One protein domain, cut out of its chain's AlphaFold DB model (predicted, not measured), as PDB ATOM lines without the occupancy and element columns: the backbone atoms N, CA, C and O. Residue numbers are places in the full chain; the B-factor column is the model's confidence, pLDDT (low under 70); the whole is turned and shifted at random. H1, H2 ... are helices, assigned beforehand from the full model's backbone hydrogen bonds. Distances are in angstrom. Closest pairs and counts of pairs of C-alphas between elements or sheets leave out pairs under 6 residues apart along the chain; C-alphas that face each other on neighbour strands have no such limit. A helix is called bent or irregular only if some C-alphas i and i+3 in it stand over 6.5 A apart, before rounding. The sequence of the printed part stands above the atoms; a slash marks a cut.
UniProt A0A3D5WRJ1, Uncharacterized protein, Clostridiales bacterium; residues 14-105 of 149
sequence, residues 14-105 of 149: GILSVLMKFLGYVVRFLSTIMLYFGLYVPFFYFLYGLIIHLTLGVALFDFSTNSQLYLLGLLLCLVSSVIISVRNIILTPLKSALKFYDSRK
ATOM      1  N   GLY A  14     228.345 228.916 339.349       78.44
ATOM      2  CA  GLY A  14     227.705 228.485 338.105       78.44
ATOM      3  C   GLY A  14     226.228 228.881 338.037       78.44
ATOM      4  O   GLY A  14     225.797 229.491 337.058       78.44
ATOM      5  N   ILE A  15     225.470 228.608 339.104       80.94
ATOM      6  CA  ILE A  15     224.038 228.945 339.196       80.94
ATOM      7  C   ILE A  15     223.832 230.467 339.160       80.94
ATOM      8  O   ILE A  15     222.983 230.957 338.415       80.94
ATOM      9  N   LEU A  16     224.650 231.230 339.893       82.94
ATOM     10  CA  LEU A  16     224.588 232.693 339.905       82.94
ATOM     11  C   LEU A  16     224.902 233.295 338.526       82.94
ATOM     12  O   LEU A  16     224.240 234.238 338.097       82.94
ATOM     13  N   SER A  17     225.876 232.735 337.803       79.12
ATOM     14  CA  SER A  17     226.231 233.171 336.444       79.12
ATOM     15  C   SER A  17     225.093 232.936 335.446       79.12
ATOM     16  O   SER A  17     224.776 233.816 334.642       79.12
ATOM     17  N   VAL A  18     224.427 231.779 335.524       85.25
ATOM     18  CA  VAL A  18     223.246 231.477 334.699       85.25
ATOM     19  C   VAL A  18     222.090 232.421 335.036       85.25
ATOM     20  O   VAL A  18     221.481 232.976 334.122       85.25
ATOM     21  N   LEU A  19     221.839 232.677 336.323       86.69
ATOM     22  CA  LEU A  19     220.808 233.614 336.777       86.69
ATOM     23  C   LEU A  19     221.074 235.043 336.281       86.69
ATOM     24  O   LEU A  19     220.174 235.689 335.753       86.69
ATOM     25  N   MET A  20     222.315 235.527 336.387       85.56
ATOM     26  CA  MET A  20     222.716 236.857 335.912       85.56
ATOM     27  C   MET A  20     222.581 236.990 334.390       85.56
ATOM     28  O   MET A  20     222.104 238.012 333.897       85.56
ATOM     29  N   LYS A  21     222.944 235.951 333.626       86.25
ATOM     30  CA  LYS A  21     222.731 235.923 332.169       86.25
ATOM     31  C   LYS A  21     221.248 235.930 331.813       86.25
ATOM     32  O   LYS A  21     220.855 236.656 330.901       86.25
ATOM     33  N   PHE A  22     220.434 235.160 332.533       88.75
ATOM     34  CA  PHE A  22     218.985 235.144 332.356       88.75
ATOM     35  C   PHE A  22     218.374 236.513 332.666       88.75
ATOM     36  O   PHE A  22     217.623 237.043 331.854       88.75
ATOM     37  N   LEU A  23     218.769 237.142 333.775       89.88
ATOM     38  CA  LEU A  23     218.343 238.494 334.124       89.88
ATOM     39  C   LEU A  23     218.733 239.500 333.032       89.88
ATOM     40  O   LEU A  23     217.900 240.291 332.602       89.88
ATOM     41  N   GLY A  24     219.963 239.428 332.518       87.00
ATOM     42  CA  GLY A  24     220.404 240.262 331.398       87.00
ATOM     43  C   GLY A  24     219.585 240.038 330.123       87.00
ATOM     44  O   GLY A  24     219.272 240.996 329.417       87.00
ATOM     45  N   TYR A  25     219.191 238.794 329.838       88.25
ATOM     46  CA  TYR A  25     218.297 238.474 328.726       88.25
ATOM     47  C   TYR A  25     216.907 239.083 328.927       88.25
ATOM     48  O   TYR A  25     216.398 239.740 328.021       88.25
ATOM     49  N   VAL A  26     216.331 238.940 330.123       86.88
ATOM     50  CA  VAL A  26     215.041 239.542 330.481       86.88
ATOM     51  C   VAL A  26     215.103 241.062 330.351       86.88
ATOM     52  O   VAL A  26     214.228 241.644 329.721       86.88
ATOM     53  N   VAL A  27     216.156 241.711 330.856       87.19
ATOM     54  CA  VAL A  27     216.335 243.167 330.742       87.19
ATOM     55  C   VAL A  27     216.450 243.600 329.283       87.19
ATOM     56  O   VAL A  27     215.822 244.582 328.887       87.19
ATOM     57  N   ARG A  28     217.207 242.874 328.452       85.06
ATOM     58  CA  ARG A  28     217.302 243.166 327.010       85.06
ATOM     59  C   ARG A  28     215.962 242.994 326.309       85.06
ATOM     60  O   ARG A  28     215.591 243.842 325.501       85.06
ATOM     61  N   PHE A  29     215.232 241.932 326.631       82.31
ATOM     62  CA  PHE A  29     213.901 241.675 326.095       82.31
ATOM     63  C   PHE A  29     212.920 242.788 326.486       82.31
ATOM     64  O   PHE A  29     212.283 243.378 325.615       82.31
ATOM     65  N   LEU A  30     212.890 243.166 327.767       82.56
ATOM     66  CA  LEU A  30     212.077 244.270 328.274       82.56
ATOM     67  C   LEU A  30     212.453 245.602 327.613       82.56
ATOM     68  O   LEU A  30     211.574 246.339 327.181       82.56
ATOM     69  N   SER A  31     213.750 245.884 327.463       79.56
ATOM     70  CA  SER A  31     214.250 247.095 326.790       79.56
ATOM     71  C   SER A  31     213.827 247.134 325.324       79.56
ATOM     72  O   SER A  31     213.447 248.183 324.811       79.56
ATOM     73  N   THR A  32     213.847 245.979 324.656       78.31
ATOM     74  CA  THR A  32     213.423 245.848 323.259       78.31
ATOM     75  C   THR A  32     211.932 246.137 323.132       78.31
ATOM     76  O   THR A  32     211.540 246.910 322.266       78.31
ATOM     77  N   ILE A  33     211.111 245.600 324.037       78.25
ATOM     78  CA  ILE A  33     209.674 245.889 324.097       78.25
ATOM     79  C   ILE A  33     209.432 247.374 324.388       78.25
ATOM     80  O   ILE A  33     208.673 248.026 323.675       78.25
ATOM     81  N   MET A  34     210.102 247.950 325.386       79.38
ATOM     82  CA  MET A  34     209.940 249.365 325.734       79.38
ATOM     83  C   MET A  34     210.294 250.300 324.575       79.38
ATOM     84  O   MET A  34     209.582 251.276 324.337       79.38
ATOM     85  N   LEU A  35     211.367 249.999 323.840       72.44
ATOM     86  CA  LEU A  35     211.749 250.748 322.643       72.44
ATOM     87  C   LEU A  35     210.746 250.534 321.507       72.44
ATOM     88  O   LEU A  35     210.364 251.492 320.841       72.44
ATOM     89  N   TYR A  36     210.276 249.300 321.325       73.81
ATOM     90  CA  TYR A  36     209.331 248.948 320.270       73.81
ATOM     91  C   TYR A  36     207.990 249.682 320.415       73.81
ATOM     92  O   TYR A  36     207.449 250.167 319.424       73.81
ATOM     93  N   PHE A  37     207.473 249.804 321.639       76.25
ATOM     94  CA  PHE A  37     206.199 250.476 321.929       76.25
ATOM     95  C   PHE A  37     206.348 251.976 322.249       76.25
ATOM     96  O   PHE A  37     205.356 252.646 322.534       76.25
ATOM     97  N   GLY A  38     207.568 252.527 322.241       78.56
ATOM     98  CA  GLY A  38     207.816 253.918 322.647       78.56
ATOM     99  C   GLY A  38     207.567 254.191 324.138       78.56
ATOM    100  O   GLY A  38     207.533 255.346 324.558       78.56
ATOM    101  N   LEU A  39     207.422 253.135 324.946       82.25
ATOM    102  CA  LEU A  39     207.069 253.199 326.368       82.25
ATOM    103  C   LEU A  39     208.209 253.751 327.240       82.25
ATOM    104  O   LEU A  39     208.014 254.053 328.415       82.25
ATOM    105  N   TYR A  40     209.401 253.920 326.665       82.00
ATOM    106  CA  TYR A  40     210.524 254.574 327.331       82.00
ATOM    107  C   TYR A  40     210.205 256.031 327.709       82.00
ATOM    108  O   TYR A  40     210.610 256.473 328.778       82.00
ATOM    109  N   VAL A  41     209.438 256.761 326.886       82.94
ATOM    110  CA  VAL A  41     209.082 258.169 327.142       82.94
ATOM    111  C   VAL A  41     208.262 258.322 328.434       82.94
ATOM    112  O   VAL A  41     208.722 259.023 329.336       82.94
ATOM    113  N   PRO A  42     207.103 257.648 328.598       85.75
ATOM    114  CA  PRO A  42     206.345 257.720 329.845       85.75
ATOM    115  C   PRO A  42     207.099 257.108 331.032       85.75
ATOM    116  O   PRO A  42     206.955 257.597 332.148       85.75
ATOM    117  N   PHE A  43     207.944 256.096 330.815       85.31
ATOM    118  CA  PHE A  43     208.758 255.511 331.883       85.31
ATOM    119  C   PHE A  43     209.766 256.505 332.478       85.31
ATOM    120  O   PHE A  43     209.821 256.670 333.695       85.31
ATOM    121  N   PHE A  44     210.533 257.211 331.640       86.44
ATOM    122  CA  PHE A  44     211.461 258.241 332.122       86.44
ATOM    123  C   PHE A  44     210.728 259.439 332.727       86.44
ATOM    124  O   PHE A  44     211.200 260.002 333.713       86.44
ATOM    125  N   TYR A  45     209.559 259.797 332.189       86.50
ATOM    126  CA  TYR A  45     208.726 260.854 332.761       86.50
ATOM    127  C   TYR A  45     208.218 260.491 334.164       86.50
ATOM    128  O   TYR A  45     208.243 261.318 335.075       86.50
ATOM    129  N   PHE A  46     207.834 259.230 334.370       86.31
ATOM    130  CA  PHE A  46     207.451 258.719 335.683       86.31
ATOM    131  C   PHE A  46     208.630 258.712 336.662       86.31
ATOM    132  O   PHE A  46     208.482 259.117 337.814       86.31
ATOM    133  N   LEU A  47     209.819 258.308 336.202       89.19
ATOM    134  CA  LEU A  47     211.040 258.355 337.007       89.19
ATOM    135  C   LEU A  47     211.390 259.794 337.423       89.19
ATOM    136  O   LEU A  47     211.773 260.030 338.565       89.19
ATOM    137  N   TYR A  48     211.205 260.760 336.522       86.12
ATOM    138  CA  TYR A  48     211.363 262.183 336.818       86.12
ATOM    139  C   TYR A  48     210.371 262.663 337.889       86.12
ATOM    140  O   TYR A  48     210.777 263.323 338.847       86.12
ATOM    141  N   GLY A  49     209.097 262.271 337.791       85.56
ATOM    142  CA  GLY A  49     208.104 262.544 338.834       85.56
ATOM    143  C   GLY A  49     208.478 261.933 340.185       85.56
ATOM    144  O   GLY A  49     208.402 262.609 341.209       85.56
ATOM    145  N   LEU A  50     208.960 260.687 340.199       87.00
ATOM    146  CA  LEU A  50     209.432 260.020 341.416       87.00
ATOM    147  C   LEU A  50     210.565 260.809 342.090       87.00
ATOM    148  O   LEU A  50     210.546 260.993 343.306       87.00
ATOM    149  N   ILE A  51     211.531 261.302 341.308       87.44
ATOM    150  CA  ILE A  51     212.646 262.105 341.825       87.44
ATOM    151  C   ILE A  51     212.120 263.392 342.461       87.44
ATOM    152  O   ILE A  51     212.477 263.683 343.597       87.44
ATOM    153  N   ILE A  52     211.228 264.121 341.782       85.50
ATOM    154  CA  ILE A  52     210.633 265.354 342.320       85.50
ATOM    155  C   ILE A  52     209.890 265.083 343.628       85.50
ATOM    156  O   ILE A  52     210.018 265.850 344.583       85.50
ATOM    157  N   HIS A  53     209.129 263.994 343.686       84.19
ATOM    158  CA  HIS A  53     208.405 263.613 344.890       84.19
ATOM    159  C   HIS A  53     209.355 263.350 346.064       84.19
ATOM    160  O   HIS A  53     209.114 263.830 347.168       84.19
ATOM    161  N   LEU A  54     210.465 262.649 345.815       84.44
ATOM    162  CA  LEU A  54     211.465 262.328 346.833       84.44
ATOM    163  C   LEU A  54     212.286 263.546 347.282       84.44
ATOM    164  O   LEU A  54     212.622 263.642 348.458       84.44
ATOM    165  N   THR A  55     212.626 264.470 346.377       84.44
ATOM    166  CA  THR A  55     213.505 265.610 346.698       84.44
ATOM    167  C   THR A  55     212.754 266.836 347.204       84.44
ATOM    168  O   THR A  55     213.276 267.564 348.041       84.44
ATOM    169  N   LEU A  56     211.560 267.101 346.669       79.00
ATOM    170  CA  LEU A  56     210.788 268.319 346.942       79.00
ATOM    171  C   LEU A  56     209.514 268.041 347.752       79.00
ATOM    172  O   LEU A  56     208.813 268.984 348.108       79.00
ATOM    173  N   GLY A  57     209.184 266.771 348.023       72.62
ATOM    174  CA  GLY A  57     207.988 266.389 348.783       72.62
ATOM    175  C   GLY A  57     206.666 266.737 348.090       72.62
ATOM    176  O   GLY A  57     205.614 266.723 348.724       72.62
ATOM    177  N   VAL A  58     206.697 267.080 346.798       70.25
ATOM    178  CA  VAL A  58     205.510 267.506 346.046       70.25
ATOM    179  C   VAL A  58     204.599 266.303 345.825       70.25
ATOM    180  O   VAL A  58     205.022 265.296 345.255       70.25
ATOM    181  N   ALA A  59     203.339 266.398 346.244       70.06
ATOM    182  CA  ALA A  59     202.339 265.377 345.959       70.06
ATOM    183  C   ALA A  59     202.053 265.323 344.445       70.06
ATOM    184  O   ALA A  59     201.549 266.277 343.856       70.06
ATOM    185  N   LEU A  60     202.389 264.199 343.802       67.75
ATOM    186  CA  LEU A  60     202.297 264.038 342.341       67.75
ATOM    187  C   LEU A  60     200.857 264.021 341.811       67.75
ATOM    188  O   LEU A  60     200.626 264.355 340.651       67.75
ATOM    189  N   PHE A  61     199.903 263.641 342.659       71.00
ATOM    190  CA  PHE A  61     198.491 263.459 342.310       71.00
ATOM    191  C   PHE A  61     197.567 264.399 343.081       71.00
ATOM    192  O   PHE A  61     196.430 264.046 343.378       71.00
ATOM    193  N   ASP A  62     198.056 265.585 343.433       69.69
ATOM    194  CA  ASP A  62     197.192 266.610 344.007       69.69
ATOM    195  C   ASP A  62     196.485 267.414 342.900       69.69
ATOM    196  O   ASP A  62     196.936 267.436 341.752       69.69
ATOM    197  N   PHE A  63     195.411 268.135 343.211       66.06
ATOM    198  CA  PHE A  63     194.800 269.089 342.265       66.06
ATOM    199  C   PHE A  63     195.492 270.463 342.279       66.06
ATOM    200  O   PHE A  63     194.967 271.441 341.748       66.06
ATOM    201  N   SER A  64     196.688 270.541 342.870       76.31
ATOM    202  CA  SER A  64     197.528 271.736 342.848       76.31
ATOM    203  C   SER A  64     197.980 272.099 341.424       76.31
ATOM    204  O   SER A  64     198.082 271.253 340.533       76.31
ATOM    205  N   THR A  65     198.316 273.368 341.204       77.62
ATOM    206  CA  THR A  65     198.761 273.864 339.891       77.62
ATOM    207  C   THR A  65     200.018 273.141 339.384       77.62
ATOM    208  O   THR A  65     200.144 272.870 338.191       77.62
ATOM    209  N   ASN A  66     200.929 272.760 340.288       77.69
ATOM    210  CA  ASN A  66     202.177 272.069 339.945       77.69
ATOM    211  C   ASN A  66     201.933 270.625 339.478       77.69
ATOM    212  O   ASN A  66     202.538 270.161 338.510       77.69
ATOM    213  N   SER A  67     201.023 269.918 340.144       77.25
ATOM    214  CA  SER A  67     200.660 268.538 339.812       77.25
ATOM    215  C   SER A  67     199.780 268.452 338.562       77.25
ATOM    216  O   SER A  67     199.940 267.522 337.775       77.25
ATOM    217  N   GLN A  68     198.937 269.454 338.291       82.31
ATOM    218  CA  GLN A  68     198.228 269.568 337.009       82.31
ATOM    219  C   GLN A  68     199.190 269.711 335.824       82.31
ATOM    220  O   GLN A  68     198.994 269.075 334.788       82.31
ATOM    221  N   LEU A  69     200.259 270.500 335.981       84.50
ATOM    222  CA  LEU A  69     201.287 270.656 334.950       84.50
ATOM    223  C   LEU A  69     202.030 269.334 334.685       84.50
ATOM    224  O   LEU A  69     202.280 268.978 333.532       84.50
ATOM    225  N   TYR A  70     202.319 268.576 335.747       85.00
ATOM    226  CA  TYR A  70     202.900 267.236 335.650       85.00
ATOM    227  C   TYR A  70     201.956 266.241 334.952       85.00
ATOM    228  O   TYR A  70     202.373 265.517 334.050       85.00
ATOM    229  N   LEU A  71     200.667 266.233 335.303       84.75
ATOM    230  CA  LEU A  71     199.662 265.371 334.672       84.75
ATOM    231  C   LEU A  71     199.484 265.677 333.180       84.75
ATOM    232  O   LEU A  71     199.351 264.757 332.375       84.75
ATOM    233  N   LEU A  72     199.530 266.954 332.793       88.62
ATOM    234  CA  LEU A  72     199.451 267.365 331.390       88.62
ATOM    235  C   LEU A  72     200.672 266.871 330.601       88.62
ATOM    236  O   LEU A  72     200.523 266.311 329.512       88.62
ATOM    237  N   GLY A  73     201.875 267.004 331.166       87.31
ATOM    238  CA  GLY A  73     203.088 266.452 330.561       87.31
ATOM    239  C   GLY A  73     203.071 264.921 330.472       87.31
ATOM    240  O   GLY A  73     203.478 264.361 329.451       87.31
ATOM    241  N   LEU A  74     202.518 264.239 331.480       87.56
ATOM    242  CA  LEU A  74     202.324 262.787 331.472       87.56
ATOM    243  C   LEU A  74     201.360 262.359 330.357       87.56
ATOM    244  O   LEU A  74     201.628 261.390 329.646       87.56
ATOM    245  N   LEU A  75     200.277 263.111 330.155       89.44
ATOM    246  CA  LEU A  75     199.304 262.861 329.093       89.44
ATOM    247  C   LEU A  75     199.932 263.038 327.704       89.44
ATOM    248  O   LEU A  75     199.763 262.175 326.843       89.44
ATOM    249  N   LEU A  76     200.727 264.092 327.494       88.88
ATOM    250  CA  LEU A  76     201.480 264.284 326.247       88.88
ATOM    251  C   LEU A  76     202.472 263.138 325.986       88.88
ATOM    252  O   LEU A  76     202.589 262.661 324.852       88.88
ATOM    253  N   CYS A  77     203.155 262.654 327.027       89.44
ATOM    254  CA  CYS A  77     204.054 261.503 326.925       89.44
ATOM    255  C   CYS A  77     203.304 260.215 326.557       89.44
ATOM    256  O   CYS A  77     203.793 259.441 325.731       89.44
ATOM    257  N   LEU A  78     202.107 260.002 327.113       87.00
ATOM    258  CA  LEU A  78     201.254 258.868 326.753       87.00
ATOM    259  C   LEU A  78     200.805 258.941 325.295       87.00
ATOM    260  O   LEU A  78     200.961 257.963 324.568       87.00
ATOM    261  N   VAL A  79     200.329 260.101 324.836       90.56
ATOM    262  CA  VAL A  79     199.953 260.302 323.427       90.56
ATOM    263  C   VAL A  79     201.143 260.023 322.505       90.56
ATOM    264  O   VAL A  79     201.009 259.296 321.521       90.56
ATOM    265  N   SER A  80     202.332 260.515 322.859       85.06
ATOM    266  CA  SER A  80     203.564 260.274 322.096       85.06
ATOM    267  C   SER A  80     203.913 258.784 322.021       85.06
ATOM    268  O   SER A  80     204.200 258.269 320.939       85.06
ATOM    269  N   SER A  81     203.835 258.068 323.147       88.56
ATOM    270  CA  SER A  81     204.065 256.618 323.193       88.56
ATOM    271  C   SER A  81     203.053 255.854 322.337       88.56
ATOM    272  O   SER A  81     203.444 254.947 321.605       88.56
ATOM    273  N   VAL A  82     201.773 256.236 322.367       86.00
ATOM    274  CA  VAL A  82     200.724 255.606 321.550       86.00
ATOM    275  C   VAL A  82     200.992 255.818 320.060       86.00
ATOM    276  O   VAL A  82     200.932 254.861 319.291       86.00
ATOM    277  N   ILE A  83     201.358 257.034 319.641       85.44
ATOM    278  CA  ILE A  83     201.687 257.334 318.238       85.44
ATOM    279  C   ILE A  83     202.870 256.481 317.758       85.44
ATOM    280  O   ILE A  83     202.821 255.906 316.667       85.44
ATOM    281  N   ILE A  84     203.928 256.370 318.570       83.25
ATOM    282  CA  ILE A  84     205.110 255.558 318.248       83.25
ATOM    283  C   ILE A  84     204.737 254.072 318.152       83.25
ATOM    284  O   ILE A  84     205.115 253.413 317.183       83.25
ATOM    285  N   SER A  85     203.954 253.567 319.107       84.25
ATOM    286  CA  SER A  85     203.448 252.191 319.126       84.25
ATOM    287  C   SER A  85     202.640 251.859 317.865       84.25
ATOM    288  O   SER A  85     202.963 250.909 317.150       84.25
ATOM    289  N   VAL A  86     201.653 252.693 317.516       80.44
ATOM    290  CA  VAL A  86     200.826 252.524 316.307       80.44
ATOM    291  C   VAL A  86     201.691 252.540 315.048       80.44
ATOM    292  O   VAL A  86     201.525 251.697 314.163       80.44
ATOM    293  N   ARG A  87     202.662 253.458 314.968       74.06
ATOM    294  CA  ARG A  87     203.594 253.521 313.839       74.06
ATOM    295  C   ARG A  87     204.411 252.243 313.713       74.06
ATOM    296  O   ARG A  87     204.560 251.733 312.606       74.06
ATOM    297  N   ASN A  88     204.933 251.722 314.812       78.19
ATOM    298  CA  ASN A  88     205.816 250.571 314.745       78.19
ATOM    299  C   ASN A  88     205.059 249.257 314.481       78.19
ATOM    300  O   ASN A  88     205.539 248.414 313.729       78.19
ATOM    301  N   ILE A  89     203.845 249.117 315.021       78.81
ATOM    302  CA  ILE A  89     202.991 247.936 314.826       78.81
ATOM    303  C   ILE A  89     202.346 247.911 313.441       78.81
ATOM    304  O   ILE A  89     202.231 246.837 312.867       78.81
ATOM    305  N   ILE A  90     201.904 249.053 312.901       72.81
ATOM    306  CA  ILE A  90     201.107 249.088 311.662       72.81
ATOM    307  C   ILE A  90     201.931 249.581 310.473       72.81
ATOM    308  O   ILE A  90     201.967 248.925 309.434       72.81
ATOM    309  N   LEU A  91     202.623 250.720 310.593       66.38
ATOM    310  CA  LEU A  91     203.304 251.331 309.443       66.38
ATOM    311  C   LEU A  91     204.551 250.549 309.022       66.38
ATOM    312  O   LEU A  91     204.848 250.500 307.827       66.38
ATOM    313  N   THR A  92     205.267 249.931 309.963       71.62
ATOM    314  CA  THR A  92     206.447 249.106 309.656       71.62
ATOM    315  C   THR A  92     206.084 247.878 308.807       71.62
ATOM    316  O   THR A  92     206.630 247.762 307.703       71.62
ATOM    317  N   PRO A  93     205.136 247.004 309.211       71.06
ATOM    318  CA  PRO A  93     204.739 245.877 308.369       71.06
ATOM    319  C   PRO A  93     203.995 246.316 307.104       71.06
ATOM    320  O   PRO A  93     204.207 245.722 306.045       71.06
ATOM    321  N   LEU A  94     203.187 247.383 307.158       72.75
ATOM    322  CA  LEU A  94     202.462 247.883 305.986       72.75
ATOM    323  C   LEU A  94     203.414 248.409 304.908       72.75
ATOM    324  O   LEU A  94     203.229 248.097 303.737       72.75
ATOM    325  N   LYS A  95     204.476 249.142 305.276       69.50
ATOM    326  CA  LYS A  95     205.505 249.570 304.314       69.50
ATOM    327  C   LYS A  95     206.236 248.389 303.694       69.50
ATOM    328  O   LYS A  95     206.489 248.418 302.491       69.50
ATOM    329  N   SER A  96     206.569 247.358 304.474       68.88
ATOM    330  CA  SER A  96     207.172 246.155 303.895       68.88
ATOM    331  C   SER A  96     206.211 245.454 302.939       68.88
ATOM    332  O   SER A  96     206.603 245.162 301.814       68.88
ATOM    333  N   ALA A  97     204.944 245.270 303.323       68.44
ATOM    334  CA  ALA A  97     203.931 244.632 302.485       68.44
ATOM    335  C   ALA A  97     203.671 245.421 301.191       68.44
ATOM    336  O   ALA A  97     203.596 244.840 300.109       68.44
ATOM    337  N   LEU A  98     203.621 246.751 301.279       71.50
ATOM    338  CA  LEU A  98     203.460 247.630 300.126       71.50
ATOM    339  C   LEU A  98     204.681 247.577 299.197       71.50
ATOM    340  O   LEU A  98     204.521 247.513 297.984       71.50
ATOM    341  N   LYS A  99     205.900 247.509 299.750       67.19
ATOM    342  CA  LYS A  99     207.130 247.318 298.965       67.19
ATOM    343  C   LYS A  99     207.148 245.960 298.253       67.19
ATOM    344  O   LYS A  99     207.608 245.878 297.119       67.19
ATOM    345  N   PHE A 100     206.614 244.909 298.879       61.81
ATOM    346  CA  PHE A 100     206.421 243.611 298.221       61.81
ATOM    347  C   PHE A 100     205.397 243.691 297.080       61.81
ATOM    348  O   PHE A 100     205.638 243.119 296.017       61.81
ATOM    349  N   TYR A 101     204.294 244.423 297.260       60.56
ATOM    350  CA  TYR A 101     203.301 244.635 296.204       60.56
ATOM    351  C   TYR A 101     203.880 245.416 295.015       60.56
ATOM    352  O   TYR A 101     203.736 244.990 293.872       60.56
ATOM    353  N   ASP A 102     204.612 246.496 295.280       62.00
ATOM    354  CA  ASP A 102     205.253 247.309 294.243       62.00
ATOM    355  C   ASP A 102     206.360 246.526 293.514       62.00
ATOM    356  O   ASP A 102     206.506 246.609 292.298       62.00
ATOM    357  N   SER A 103     207.063 245.627 294.215       57.06
ATOM    358  CA  SER A 103     208.064 244.748 293.598       57.06
ATOM    359  C   SER A 103     207.500 243.719 292.607       57.06
ATOM    360  O   SER A 103     208.279 243.154 291.839       57.06
ATOM    361  N   ARG A 104     206.177 243.465 292.591       56.69
ATOM    362  CA  ARG A 104     205.545 242.669 291.521       56.69
ATOM    363  C   ARG A 104     205.443 243.433 290.204       56.69
ATOM    364  O   ARG A 104     205.380 242.786 289.165       56.69
ATOM    365  N   LYS A 105     205.511 244.767 290.213       56.47
ATOM    366  CA  LYS A 105     205.782 245.560 289.008       56.47
ATOM    367  C   LYS A 105     207.283 245.557 288.720       56.47
ATOM    368  O   LYS A 105     207.920 246.607 288.648       56.47
TER     369      LYS A 105
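What this domain is: This is residues 14 to 105 of the 149 residues of an uncharacterized protein of Clostridiales bacterium (UniProt A0A3D5WRJ1). The three helices make a flat T: H1 is the stem, the much longer H3 is the crossbar, and H2 folds back into a hairpin with the first part of H3. Residues 14 to 30 of H1 stick out from the hairpin, and so do residues 90 to 105, most of them the far end of H3. The printed part has 92 residues, with three named helices in the order H1, H2, H3 and no named strand; the class is all helix. It is extended, with a radius of gyration of the C-alphas of 19.7 A and spans of 62 by 47 by 12 A.

How they stand to each other: H1, residues 14 to 36, is close to but not clearly touching H2, residues 40 to 56; their closest C-alphas, of Met 34 and Tyr 40, are 5.5 A apart, and their lines are about perpendicular at 75 degrees. H1 is also close to but not clearly touching H3, residues 65 to 102, about perpendicular at 87 degrees, with the closest C-alphas, of Tyr 36 and Asn 88, 6.7 A apart. H2 and H3 form a helical hairpin and touch, at a shallow tilt of 14 degrees, opposite ways; H3 touches H2 with residues 70 to 81 alone, and the closest C-alphas, of Pro 42 and Cys 77, are 5.3 A apart. Every O i to N i+4 pair is within hydrogen-bond range in H1 and H2, and 32 of 34 are in H3.

Where its parts are: H1 begins at C-alpha 14, (227.705, 228.485, 338.105), and is 32.8 A long. H2 begins at C-alpha 40, (210.524, 254.574, 327.331), and is 23.9 A long. H3 is 53.2 A long and ends at C-alpha 102, (205.253, 247.309, 294.243). It has a kink of 28 degrees near residue 92 and is neither bent nor irregular, but only just: C-alphas 89 and 92 are 6.3 A apart.

The domain as a whole: The two C-alphas farthest apart, of Gly 57 and Lys 105, are 63.3 A apart. The printed part has no cut; the link from H1 to H2 is tight and that from H2 to H3 is short. The mean pLDDT of the printed part is 79.5, and 14 residues are under 70, among them residues 99 to 105.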